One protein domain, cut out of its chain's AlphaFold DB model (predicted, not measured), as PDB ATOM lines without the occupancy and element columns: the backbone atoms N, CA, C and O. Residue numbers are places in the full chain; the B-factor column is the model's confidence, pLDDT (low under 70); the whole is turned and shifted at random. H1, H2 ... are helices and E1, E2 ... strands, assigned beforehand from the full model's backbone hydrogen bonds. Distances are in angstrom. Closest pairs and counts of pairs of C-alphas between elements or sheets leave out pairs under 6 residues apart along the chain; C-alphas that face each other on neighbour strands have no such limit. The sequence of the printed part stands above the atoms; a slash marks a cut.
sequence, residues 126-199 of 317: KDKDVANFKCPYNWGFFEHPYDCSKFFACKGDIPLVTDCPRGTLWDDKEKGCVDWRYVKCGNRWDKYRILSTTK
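What this domain is: This is residues 126 to 199 of the 317 residues of an uncharacterized protein of Araneus ventricosus (UniProt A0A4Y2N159). What does the model look like? A three-stranded sheet, E1 to E3, and the small hairpin of E4 and E5 make the body, with the short helix H1 grazing the sheet at one side and a tail at the far end, where residues 194 to 199, partly in H2, stick out. What is it made of? The 74 printed residues run H1, E1, E2, E3, E4, E5, H2, with under half of them, 36, in these elements, and the class is mixed, helices and strands. E1, E2 and E3 form a meander, each strand the antiparallel neighbour of the one before. How large is it? It is compact, with a radius of gyration of the C-alphas of 12.6 A, yet elongated, spanning 43 by 25 by 18 A.

How they stand to each other: How do the strands pair? Inner strand E2, residues 150 to 155, forms antiparallel hairpins with E1, residues 139 to 143, at 164 degrees, and E3, residues 158 to 163, at 149 degrees. N 142 and O 152 are 2.9 A apart and N 153 and O 160 2.8 A, within hydrogen-bond range. What comes next? E4, residues 168 to 171, and E5, residues 176 to 179, form an antiparallel hairpin at 132 degrees, with N 169 and O 178 2.9 A apart. The closest C-alphas of E2 and E4, Lys 150 and Trp 170, are 6.5 A apart. Where are the helices? H1, residues 126 to 131, only grazes the three-stranded sheet, with residues 130 to 131; H2, residues 193 to 197, is not on it. In both, every O i to N i+4 pair is within hydrogen-bond range.

Where its parts are: Where does H1 begin? C-alpha 126 is at (126.964, 156.801, 71.897). How long are the strands? E1 measures 13.7 A, E2 16.2 A, E3 16.3 A, E4 9.2 A and E5 10.0 A from first to last C-alpha. Where does H2 end? C-alpha 197 is at (111.221, 139.463, 62.504); H2 is 6.4 A long and H1 8.6 A.

The domain as a whole: How far does it reach? The two C-alphas farthest apart, Gly 156 and Lys 199, are 43.0 A apart. Is it unbroken? The printed part has no cut, and E5 to H2 is a long link of 13 residues. Where is confidence low? Residues 126 to 129, 131 and 193 to 199 have pLDDT under 70.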
ATOM      1  N   LYS A 126     126.436 157.356  73.159       56.84
ATOM      2  CA  LYS A 126     126.964 156.801  71.897       56.84
ATOM      3  C   LYS A 126     127.675 157.870  71.075       56.84
ATOM      4  O   LYS A 126     128.714 157.593  70.482       56.84
ATOM      5  N   ASP A 127     127.134 159.087  71.069       61.34
ATOM      6  CA  ASP A 127     127.725 160.216  70.349       61.34
ATOM      7  C   ASP A 127     129.124 160.575  70.875       61.34
ATOM      8  O   ASP A 127     129.968 161.004  70.092       61.34
ATOM      9  N   LYS A 128     129.424 160.341  72.163       63.88
ATOM     10  CA  LYS A 128     130.772 160.554  72.731       63.88
ATOM     11  C   LYS A 128     131.797 159.577  72.166       63.88
ATOM     12  O   LYS A 128     132.879 160.003  71.771       63.88
ATOM     13  N   ASP A 129     131.459 158.293  72.098       64.00
ATOM     14  CA  ASP A 129     132.351 157.261  71.557       64.00
ATOM     15  C   ASP A 129     132.549 157.423  70.042       64.00
ATOM     16  O   ASP A 129     133.650 157.226  69.530       64.00
ATOM     17  N   VAL A 130     131.507 157.860  69.325       70.69
ATOM     18  CA  VAL A 130     131.583 158.201  67.896       70.69
ATOM     19  C   VAL A 130     132.413 159.469  67.662       70.69
ATOM     20  O   VAL A 130     133.233 159.490  66.748       70.69
ATOM     21  N   ALA A 131     132.269 160.499  68.502       69.94
ATOM     22  CA  ALA A 131     133.069 161.726  68.435       69.94
ATOM     23  C   ALA A 131     134.535 161.529  68.867       69.94
ATOM     24  O   ALA A 131     135.403 162.294  68.451       69.94
ATOM     25  N   ASN A 132     134.821 160.516  69.689       79.50
ATOM     26  CA  ASN A 132     136.169 160.164  70.142       79.50
ATOM     27  C   ASN A 132     136.833 159.064  69.285       79.50
ATOM     28  O   ASN A 132     137.972 158.672  69.558       79.50
ATOM     29  N   PHE A 133     136.159 158.563  68.243       84.19
ATOM     30  CA  PHE A 133     136.772 157.651  67.282       84.19
ATOM     31  C   PHE A 133     137.958 158.338  66.591       84.19
ATOM     32  O   PHE A 133     137.849 159.461  66.101       84.19
ATOM     33  N   LYS A 134     139.101 157.651  66.527       88.25
ATOM     34  CA  LYS A 134     140.303 158.124  65.832       88.25
ATOM     35  C   LYS A 134     140.588 157.215  64.654       88.25
ATOM     36  O   LYS A 134     140.622 155.997  64.815       88.25
ATOM     37  N   CYS A 135     140.828 157.814  63.494       85.50
ATOM     38  CA  CYS A 135     141.245 157.096  62.301       85.50
ATOM     39  C   CYS A 135     142.530 156.289  62.567       85.50
ATOM     40  O   CYS A 135     143.542 156.889  62.927       85.50
ATOM     41  N   PRO A 136     142.529 154.955  62.375       88.94
ATOM     42  CA  PRO A 136     143.746 154.145  62.486       88.94
ATOM     43  C   PRO A 136     144.806 154.502  61.435       88.94
ATOM     44  O   PRO A 136     145.996 154.319  61.673       88.94
ATOM     45  N   TYR A 137     144.362 155.014  60.282       86.19
ATOM     46  CA  TYR A 137     145.197 155.482  59.181       86.19
ATOM     47  C   TYR A 137     144.607 156.759  58.572       86.19
ATOM     48  O   TYR A 137     143.387 156.943  58.554       86.19
ATOM     49  N   ASN A 138     145.474 157.584  57.986       80.75
ATOM     50  CA  ASN A 138     145.114 158.849  57.343       80.75
ATOM     51  C   ASN A 138     144.094 158.718  56.197       80.75
ATOM     52  O   ASN A 138     143.388 159.684  55.903       80.75
ATOM     53  N   TRP A 139     143.985 157.541  55.578       89.19
ATOM     54  CA  TRP A 139     142.936 157.181  54.626       89.19
ATOM     55  C   TRP A 139     142.439 155.764  54.910       89.19
ATOM     56  O   TRP A 139     143.229 154.878  55.231       89.19
ATOM     57  N   GLY A 140     141.137 155.528  54.749       89.06
ATOM     58  CA  GLY A 140     140.569 154.182  54.844       89.06
ATOM     59  C   GLY A 140     139.097 154.169  55.227       89.06
ATOM     60  O   GLY A 140     138.479 155.216  55.418       89.06
ATOM     61  N   PHE A 141     138.553 152.962  55.363       92.50
ATOM     62  CA  PHE A 141     137.187 152.740  55.817       92.50
ATOM     63  C   PHE A 141     137.160 151.728  56.966       92.50
ATOM     64  O   PHE A 141     137.844 150.705  56.905       92.50
ATOM     65  N   PHE A 142     136.376 152.015  58.004       90.62
ATOM     66  CA  PHE A 142     136.382 151.268  59.264       90.62
ATOM     67  C   PHE A 142     134.965 151.041  59.786       90.62
ATOM     68  O   PHE A 142     134.070 151.856  59.555       90.62
ATOM     69  N   GLU A 143     134.751 149.949  60.516       91.56
ATOM     70  CA  GLU A 143     133.442 149.658  61.095       91.56
ATOM     71  C   GLU A 143     132.984 150.706  62.120       91.56
ATOM     72  O   GLU A 143     133.749 151.175  62.961       91.56
ATOM     73  N   HIS A 144     131.698 151.061  62.074       88.06
ATOM     74  CA  HIS A 144     131.074 151.852  63.131       88.06
ATOM     75  C   HIS A 144     130.718 150.935  64.321       88.06
ATOM     76  O   HIS A 144     130.038 149.929  64.100       88.06
ATOM     77  N   PRO A 145     131.102 151.254  65.575       82.50
ATOM     78  CA  PRO A 145     131.063 150.317  66.708       82.50
ATOM     79  C   PRO A 145     129.655 149.899  67.152       82.50
ATOM     80  O   PRO A 145     129.488 148.841  67.759       82.50
ATOM     81  N   TYR A 146     128.631 150.705  66.850       81.06
ATOM     82  CA  TYR A 146     127.263 150.498  67.349       81.06
ATOM     83  C   TYR A 146     126.196 150.329  66.270       81.06
ATOM     84  O   TYR A 146     125.064 149.997  66.607       81.06
ATOM     85  N   ASP A 147     126.518 150.529  64.992       86.81
ATOM     86  CA  ASP A 147     125.540 150.521  63.896       86.81
ATOM     87  C   ASP A 147     126.141 149.816  62.689       86.81
ATOM     88  O   ASP A 147     127.133 150.252  62.118       86.81
ATOM     89  N   CYS A 148     125.539 148.691  62.326       89.62
ATOM     90  CA  CYS A 148     125.962 147.867  61.208       89.62
ATOM     91  C   CYS A 148     125.623 148.505  59.854       89.62
ATOM     92  O   CYS A 148     126.208 148.142  58.837       89.62
ATOM     93  N   SER A 149     124.686 149.458  59.827       93.00
ATOM     94  CA  SER A 149     124.351 150.242  58.636       93.00
ATOM     95  C   SER A 149     125.235 151.479  58.441       93.00
ATOM     96  O   SER A 149     125.008 152.220  57.488       93.00
ATOM     97  N   LYS A 150     126.259 151.683  59.285       92.81
ATOM     98  CA  LYS A 150     127.210 152.800  59.193       92.81
ATOM     99  C   LYS A 150     128.666 152.328  59.194       92.81
ATOM    100  O   LYS A 150     128.988 151.232  59.654       92.81
ATOM    101  N   PHE A 151     129.546 153.194  58.710       93.50
ATOM    102  CA  PHE A 151     130.999 153.032  58.721       93.50
ATOM    103  C   PHE A 151     131.683 154.398  58.825       93.50
ATOM    104  O   PHE A 151     131.071 155.424  58.535       93.50
ATOM    105  N   PHE A 152     132.948 154.430  59.234       92.12
ATOM    106  CA  PHE A 152     133.772 155.632  59.173       92.12
ATOM    107  C   PHE A 152     134.560 155.660  57.865       92.12
ATOM    108  O   PHE A 152     135.255 154.699  57.546       92.12
ATOM    109  N   ALA A 153     134.493 156.774  57.140       90.44
ATOM    110  CA  ALA A 153     135.390 157.108  56.043       90.44
ATOM    111  C   ALA A 153     136.444 158.101  56.546       90.44
ATOM    112  O   ALA A 153     136.122 159.236  56.887       90.44
ATOM    113  N   CYS A 154     137.700 157.670  56.611       88.06
ATOM    114  CA  CYS A 154     138.818 158.490  57.067       88.06
ATOM    115  C   CYS A 154     139.481 159.212  55.895       88.06
ATOM    116  O   CYS A 154     139.832 158.583  54.894       88.06
ATOM    117  N   LYS A 155     139.669 160.529  56.032       88.94
ATOM    118  CA  LYS A 155     140.361 161.366  55.043       88.94
ATOM    119  C   LYS A 155     141.188 162.448  55.736       88.94
ATOM    120  O   LYS A 155     140.632 163.411  56.253       88.94
ATOM    121  N   GLY A 156     142.512 162.304  55.711       82.50
ATOM    122  CA  GLY A 156     143.432 163.189  56.429       82.50
ATOM    123  C   GLY A 156     143.228 163.121  57.943       82.50
ATOM    124  O   GLY A 156     143.082 164.157  58.578       82.50
ATOM    125  N   ASP A 157     143.115 161.902  58.483       81.44
ATOM    126  CA  ASP A 157     142.845 161.589  59.900       81.44
ATOM    127  C   ASP A 157     141.483 162.065  60.452       81.44
ATOM    128  O   ASP A 157     141.154 161.786  61.606       81.44
ATOM    129  N   ILE A 158     140.647 162.706  59.627       84.06
ATOM    130  CA  ILE A 158     139.274 163.100  59.970       84.06
ATOM    131  C   ILE A 158     138.320 161.922  59.695       84.06
ATOM    132  O   ILE A 158     138.197 161.519  58.531       84.06
ATOM    133  N   PRO A 159     137.619 161.380  60.711       88.56
ATOM    134  CA  PRO A 159     136.625 160.328  60.527       88.56
ATOM    135  C   PRO A 159     135.253 160.909  60.165       88.56
ATOM    136  O   PRO A 159     134.663 161.672  60.926       88.56
ATOM    137  N   LEU A 160     134.703 160.497  59.025       86.88
ATOM    138  CA  LEU A 160     133.344 160.836  58.604       86.88
ATOM    139  C   LEU A 160     132.416 159.623  58.738       86.88
ATOM    140  O   LEU A 160     132.560 158.641  58.007       86.88
ATOM    141  N   VAL A 161     131.427 159.700  59.631       90.50
ATOM    142  CA  VAL A 161     130.358 158.691  59.713       90.50
ATOM    143  C   VAL A 161     129.540 158.716  58.421       90.50
ATOM    144  O   VAL A 161     128.983 159.745  58.048       90.50
ATOM    145  N   THR A 162     129.457 157.571  57.750       90.75
ATOM    146  CA  THR A 162     128.772 157.388  56.468       90.75
ATOM    147  C   THR A 162     127.778 156.230  56.570       90.75
ATOM    148  O   THR A 162     128.083 155.190  57.151       90.75
ATOM    149  N   ASP A 163     126.579 156.401  56.011       92.94
ATOM    150  CA  ASP A 163     125.569 155.344  55.908       92.94
ATOM    151  C   ASP A 163     125.833 154.426  54.706       92.94
ATOM    152  O   ASP A 163     126.134 154.884  53.600       92.94
ATOM    153  N   CYS A 164     125.639 153.122  54.895       94.44
ATOM    154  CA  CYS A 164     125.565 152.177  53.790       94.44
ATOM    155  C   CYS A 164     124.287 152.394  52.948       94.44
ATOM    156  O   CYS A 164     123.241 152.788  53.480       94.44
ATOM    157  N   PRO A 165     124.328 152.095  51.633       93.62
ATOM    158  CA  PRO A 165     123.145 152.083  50.778       93.62
ATOM    159  C   PRO A 165     121.969 151.246  51.318       93.62
ATOM    160  O   PRO A 165     122.099 150.347  52.151       93.62
ATOM    161  N   ARG A 166     120.763 151.517  50.805       88.62
ATOM    162  CA  ARG A 166     119.576 150.725  51.168       88.62
ATOM    163  C   ARG A 166     119.755 149.270  50.725       88.62
ATOM    164  O   ARG A 166     120.088 149.008  49.576       88.62
ATOM    165  N   GLY A 167     119.476 148.341  51.635       87.56
ATOM    166  CA  GLY A 167     119.684 146.908  51.434       87.56
ATOM    167  C   GLY A 167     121.107 146.417  51.715       87.56
ATOM    168  O   GLY A 167     121.344 145.223  51.563       87.56
ATOM    169  N   THR A 168     122.041 147.271  52.149       93.44
ATOM    170  CA  THR A 168     123.407 146.850  52.496       93.44
ATOM    171  C   THR A 168     123.804 147.225  53.926       93.44
ATOM    172  O   THR A 168     123.152 148.038  54.587       93.44
ATOM    173  N   LEU A 169     124.845 146.558  54.425       95.12
ATOM    174  CA  LEU A 169     125.430 146.693  55.760       95.12
ATOM    175  C   LEU A 169     126.961 146.610  55.658       95.12
ATOM    176  O   LEU A 169     127.480 146.042  54.701       95.12
ATOM    177  N   TRP A 170     127.680 147.160  56.636       96.44
ATOM    178  CA  TRP A 170     129.143 147.183  56.639       96.44
ATOM    179  C   TRP A 170     129.748 145.812  56.954       96.44
ATOM    180  O   TRP A 170     129.633 145.334  58.090       96.44
ATOM    181  N   ASP A 171     130.457 145.232  55.984       95.00
ATOM    182  CA  ASP A 171     131.356 144.103  56.195       95.00
ATOM    183  C   ASP A 171     132.804 144.602  56.317       95.00
ATOM    184  O   ASP A 171     133.375 145.175  55.386       95.00
ATOM    185  N   ASP A 172     133.404 144.378  57.484       90.75
ATOM    186  CA  ASP A 172     134.768 144.809  57.774       90.75
ATOM    187  C   ASP A 172     135.845 143.941  57.092       90.75
ATOM    188  O   ASP A 172     137.000 144.356  56.995       90.75
ATOM    189  N   LYS A 173     135.483 142.763  56.565       89.62
ATOM    190  CA  LYS A 173     136.394 141.908  55.784       89.62
ATOM    191  C   LYS A 173     136.527 142.393  54.348       89.62
ATOM    192  O   LYS A 173     137.637 142.502  53.843       89.62
ATOM    193  N   GLU A 174     135.395 142.723  53.731       90.00
ATOM    194  CA  GLU A 174     135.331 143.299  52.379       90.00
ATOM    195  C   GLU A 174     135.654 144.805  52.374       90.00
ATOM    196  O   GLU A 174     135.779 145.409  51.310       90.00
ATOM    197  N   LYS A 175     135.756 145.431  53.561       90.25
ATOM    198  CA  LYS A 175     135.889 146.886  53.762       90.25
ATOM    199  C   LYS A 175     134.864 147.669  52.932       90.25
ATOM    200  O   LYS A 175     135.192 148.661  52.278       90.25
ATOM    201  N   GLY A 176     133.609 147.218  52.965       92.56
ATOM    202  CA  GLY A 176     132.549 147.758  52.120       92.56
ATOM    203  C   GLY A 176     131.137 147.401  52.576       92.56
ATOM    204  O   GLY A 176     130.917 146.593  53.476       92.56
ATOM    205  N   CYS A 177     130.149 148.016  51.925       96.06
ATOM    206  CA  CYS A 177     128.737 147.756  52.184       96.06
ATOM    207  C   CYS A 177     128.214 146.606  51.304       96.06
ATOM    208  O   CYS A 177     128.015 146.787  50.102       96.06
ATOM    209  N   VAL A 178     127.936 145.449  51.904       95.56
ATOM    210  CA  VAL A 178     127.476 144.213  51.235       95.56
ATOM    211  C   VAL A 178     125.983 143.980  51.520       95.56
ATOM    212  O   VAL A 178     125.462 144.510  52.501       95.56
ATOM    213  N   ASP A 179     125.258 143.229  50.674       93.12
ATOM    214  CA  ASP A 179     123.831 142.921  50.902       93.12
ATOM    215  C   ASP A 179     123.607 142.361  52.312       93.12
ATOM    216  O   ASP A 179     124.273 141.417  52.751       93.12
ATOM    217  N   TRP A 180     122.646 142.964  53.015       90.12
ATOM    218  CA  TRP A 180     122.411 142.765  54.443       90.12
ATOM    219  C   TRP A 180     122.205 141.301  54.856       90.12
ATOM    220  O   TRP A 180     122.413 140.960  56.016       90.12
ATOM    221  N   ARG A 181     121.804 140.428  53.923       88.56
ATOM    222  CA  ARG A 181     121.571 138.995  54.167       88.56
ATOM    223  C   ARG A 181     122.852 138.186  54.372       88.56
ATOM    224  O   ARG A 181     122.768 137.084  54.908       88.56
ATOM    225  N   TYR A 182     124.003 138.704  53.943       88.25
ATOM    226  CA  TYR A 182     125.298 138.020  54.049       88.25
ATOM    227  C   TYR A 182     126.194 138.598  55.156       88.25
ATOM    228  O   TYR A 182     127.107 137.915  55.620       88.25
ATOM    229  N   VAL A 183     125.903 139.815  55.625       90.69
ATOM    230  CA  VAL A 183     126.698 140.525  56.637       90.69
ATOM    231  C   VAL A 183     126.346 140.063  58.052       90.69
ATOM    232  O   VAL A 183     125.180 139.982  58.437       90.69
ATOM    233  N   LYS A 184     127.370 139.800  58.872       86.75
ATOM    234  CA  LYS A 184     127.212 139.438  60.288       86.75
ATOM    235  C   LYS A 184     127.501 140.639  61.189       86.75
ATOM    236  O   LYS A 184     128.641 140.875  61.564       86.75
ATOM    237  N   CYS A 185     126.460 141.360  61.600       82.62
ATOM    238  CA  CYS A 185     126.604 142.557  62.446       82.62
ATOM    239  C   CYS A 185     127.126 142.316  63.869       82.62
ATOM    240  O   CYS A 185     127.483 143.275  64.552       82.62
ATOM    241  N   GLY A 186     127.090 141.073  64.362       83.25
ATOM    242  CA  GLY A 186     127.322 140.778  65.776       83.25
ATOM    243  C   GLY A 186     126.377 141.595  66.669       83.25
ATOM    244  O   GLY A 186     125.153 141.524  66.509       83.25
ATOM    245  N   ASN A 187     126.977 142.397  67.552       71.81
ATOM    246  CA  ASN A 187     126.303 143.261  68.528       71.81
ATOM    247  C   ASN A 187     125.965 144.669  67.998       71.81
ATOM    248  O   ASN A 187     125.339 145.451  68.712       71.81
ATOM    249  N   ARG A 188     126.377 145.012  66.769       83.12
ATOM    250  CA  ARG A 188     126.059 146.300  66.138       83.12
ATOM    251  C   ARG A 188     124.579 146.343  65.747       83.12
ATOM    252  O   ARG A 188     124.030 145.331  65.307       83.12
ATOM    253  N   TRP A 189     123.941 147.508  65.877       82.50
ATOM    254  CA  TRP A 189     122.536 147.711  65.513       82.50
ATOM    255  C   TRP A 189     122.286 147.302  64.060       82.50
ATOM    256  O   TRP A 189     122.965 147.754  63.141       82.50
ATOM    257  N   ASP A 190     121.303 146.428  63.863       85.88
ATOM    258  CA  ASP A 190     120.984 145.811  62.582       85.88
ATOM    259  C   ASP A 190     119.576 146.234  62.157       85.88
ATOM    260  O   ASP A 190     118.554 145.693  62.597       85.88
ATOM    261  N   LYS A 191     119.542 147.240  61.282       81.50
ATOM    262  CA  LYS A 191     118.322 147.880  60.782       81.50
ATOM    263  C   LYS A 191     117.388 146.919  60.032       81.50
ATOM    264  O   LYS A 191     116.186 147.175  59.971       81.50
ATOM    265  N   TYR A 192     117.902 145.815  59.484       79.62
ATOM    266  CA  TYR A 192     117.116 144.860  58.694       79.62
ATOM    267  C   TYR A 192     116.671 143.630  59.507       79.62
ATOM    268  O   TYR A 192     115.669 142.997  59.161       79.62
ATOM    269  N   ARG A 193     117.306 143.345  60.653       68.88
ATOM    270  CA  ARG A 193     116.860 142.318  61.620       68.88
ATOM    271  C   ARG A 193     115.456 142.580  62.167       68.88
ATOM    272  O   ARG A 193     114.631 141.674  62.209       68.88
ATOM    273  N   ILE A 194     115.147 143.830  62.512       54.94
ATOM    274  CA  ILE A 194     113.831 144.225  63.056       54.94
ATOM    275  C   ILE A 194     112.735 144.161  61.970       54.94
ATOM    276  O   ILE A 194     111.591 143.777  62.222       54.94
ATOM    277  N   LEU A 195     113.099 144.475  60.722       51.94
ATOM    278  CA  LEU A 195     112.199 144.378  59.567       51.94
ATOM    279  C   LEU A 195     111.919 142.922  59.156       51.94
ATOM    280  O   LEU A 195     110.860 142.635  58.596       51.94
ATOM    281  N   SER A 196     112.841 142.000  59.443       49.16
ATOM    282  CA  SER A 196     112.706 140.581  59.101       49.16
ATOM    283  C   SER A 196     111.998 139.747  60.174       49.16
ATOM    284  O   SER A 196     111.294 138.808  59.808       49.16
ATOM    285  N   THR A 197     112.047 140.114  61.460       43.94
ATOM    286  CA  THR A 197     111.221 139.463  62.504       43.94
ATOM    287  C   THR A 197     109.727 139.769  62.365       43.94
ATOM    288  O   THR A 197     108.897 138.929  62.696       43.94
ATOM    289  N   THR A 198     109.367 140.926  61.798       42.97
ATOM    290  CA  THR A 198     107.962 141.294  61.522       42.97
ATOM    291  C   THR A 198     107.398 140.593  60.272       42.97
ATOM    292  O   THR A 198     106.192 140.611  60.029       42.97
ATOM    293  N   LYS A 199     108.247 139.935  59.468       48.06
ATOM    294  CA  LYS A 199     107.829 139.163  58.289       48.06
ATOM    295  C   LYS A 199     108.478 137.781  58.252       48.06
ATOM    296  O   LYS A 199     109.526 137.623  57.618       48.06
TER     297      LYS A 199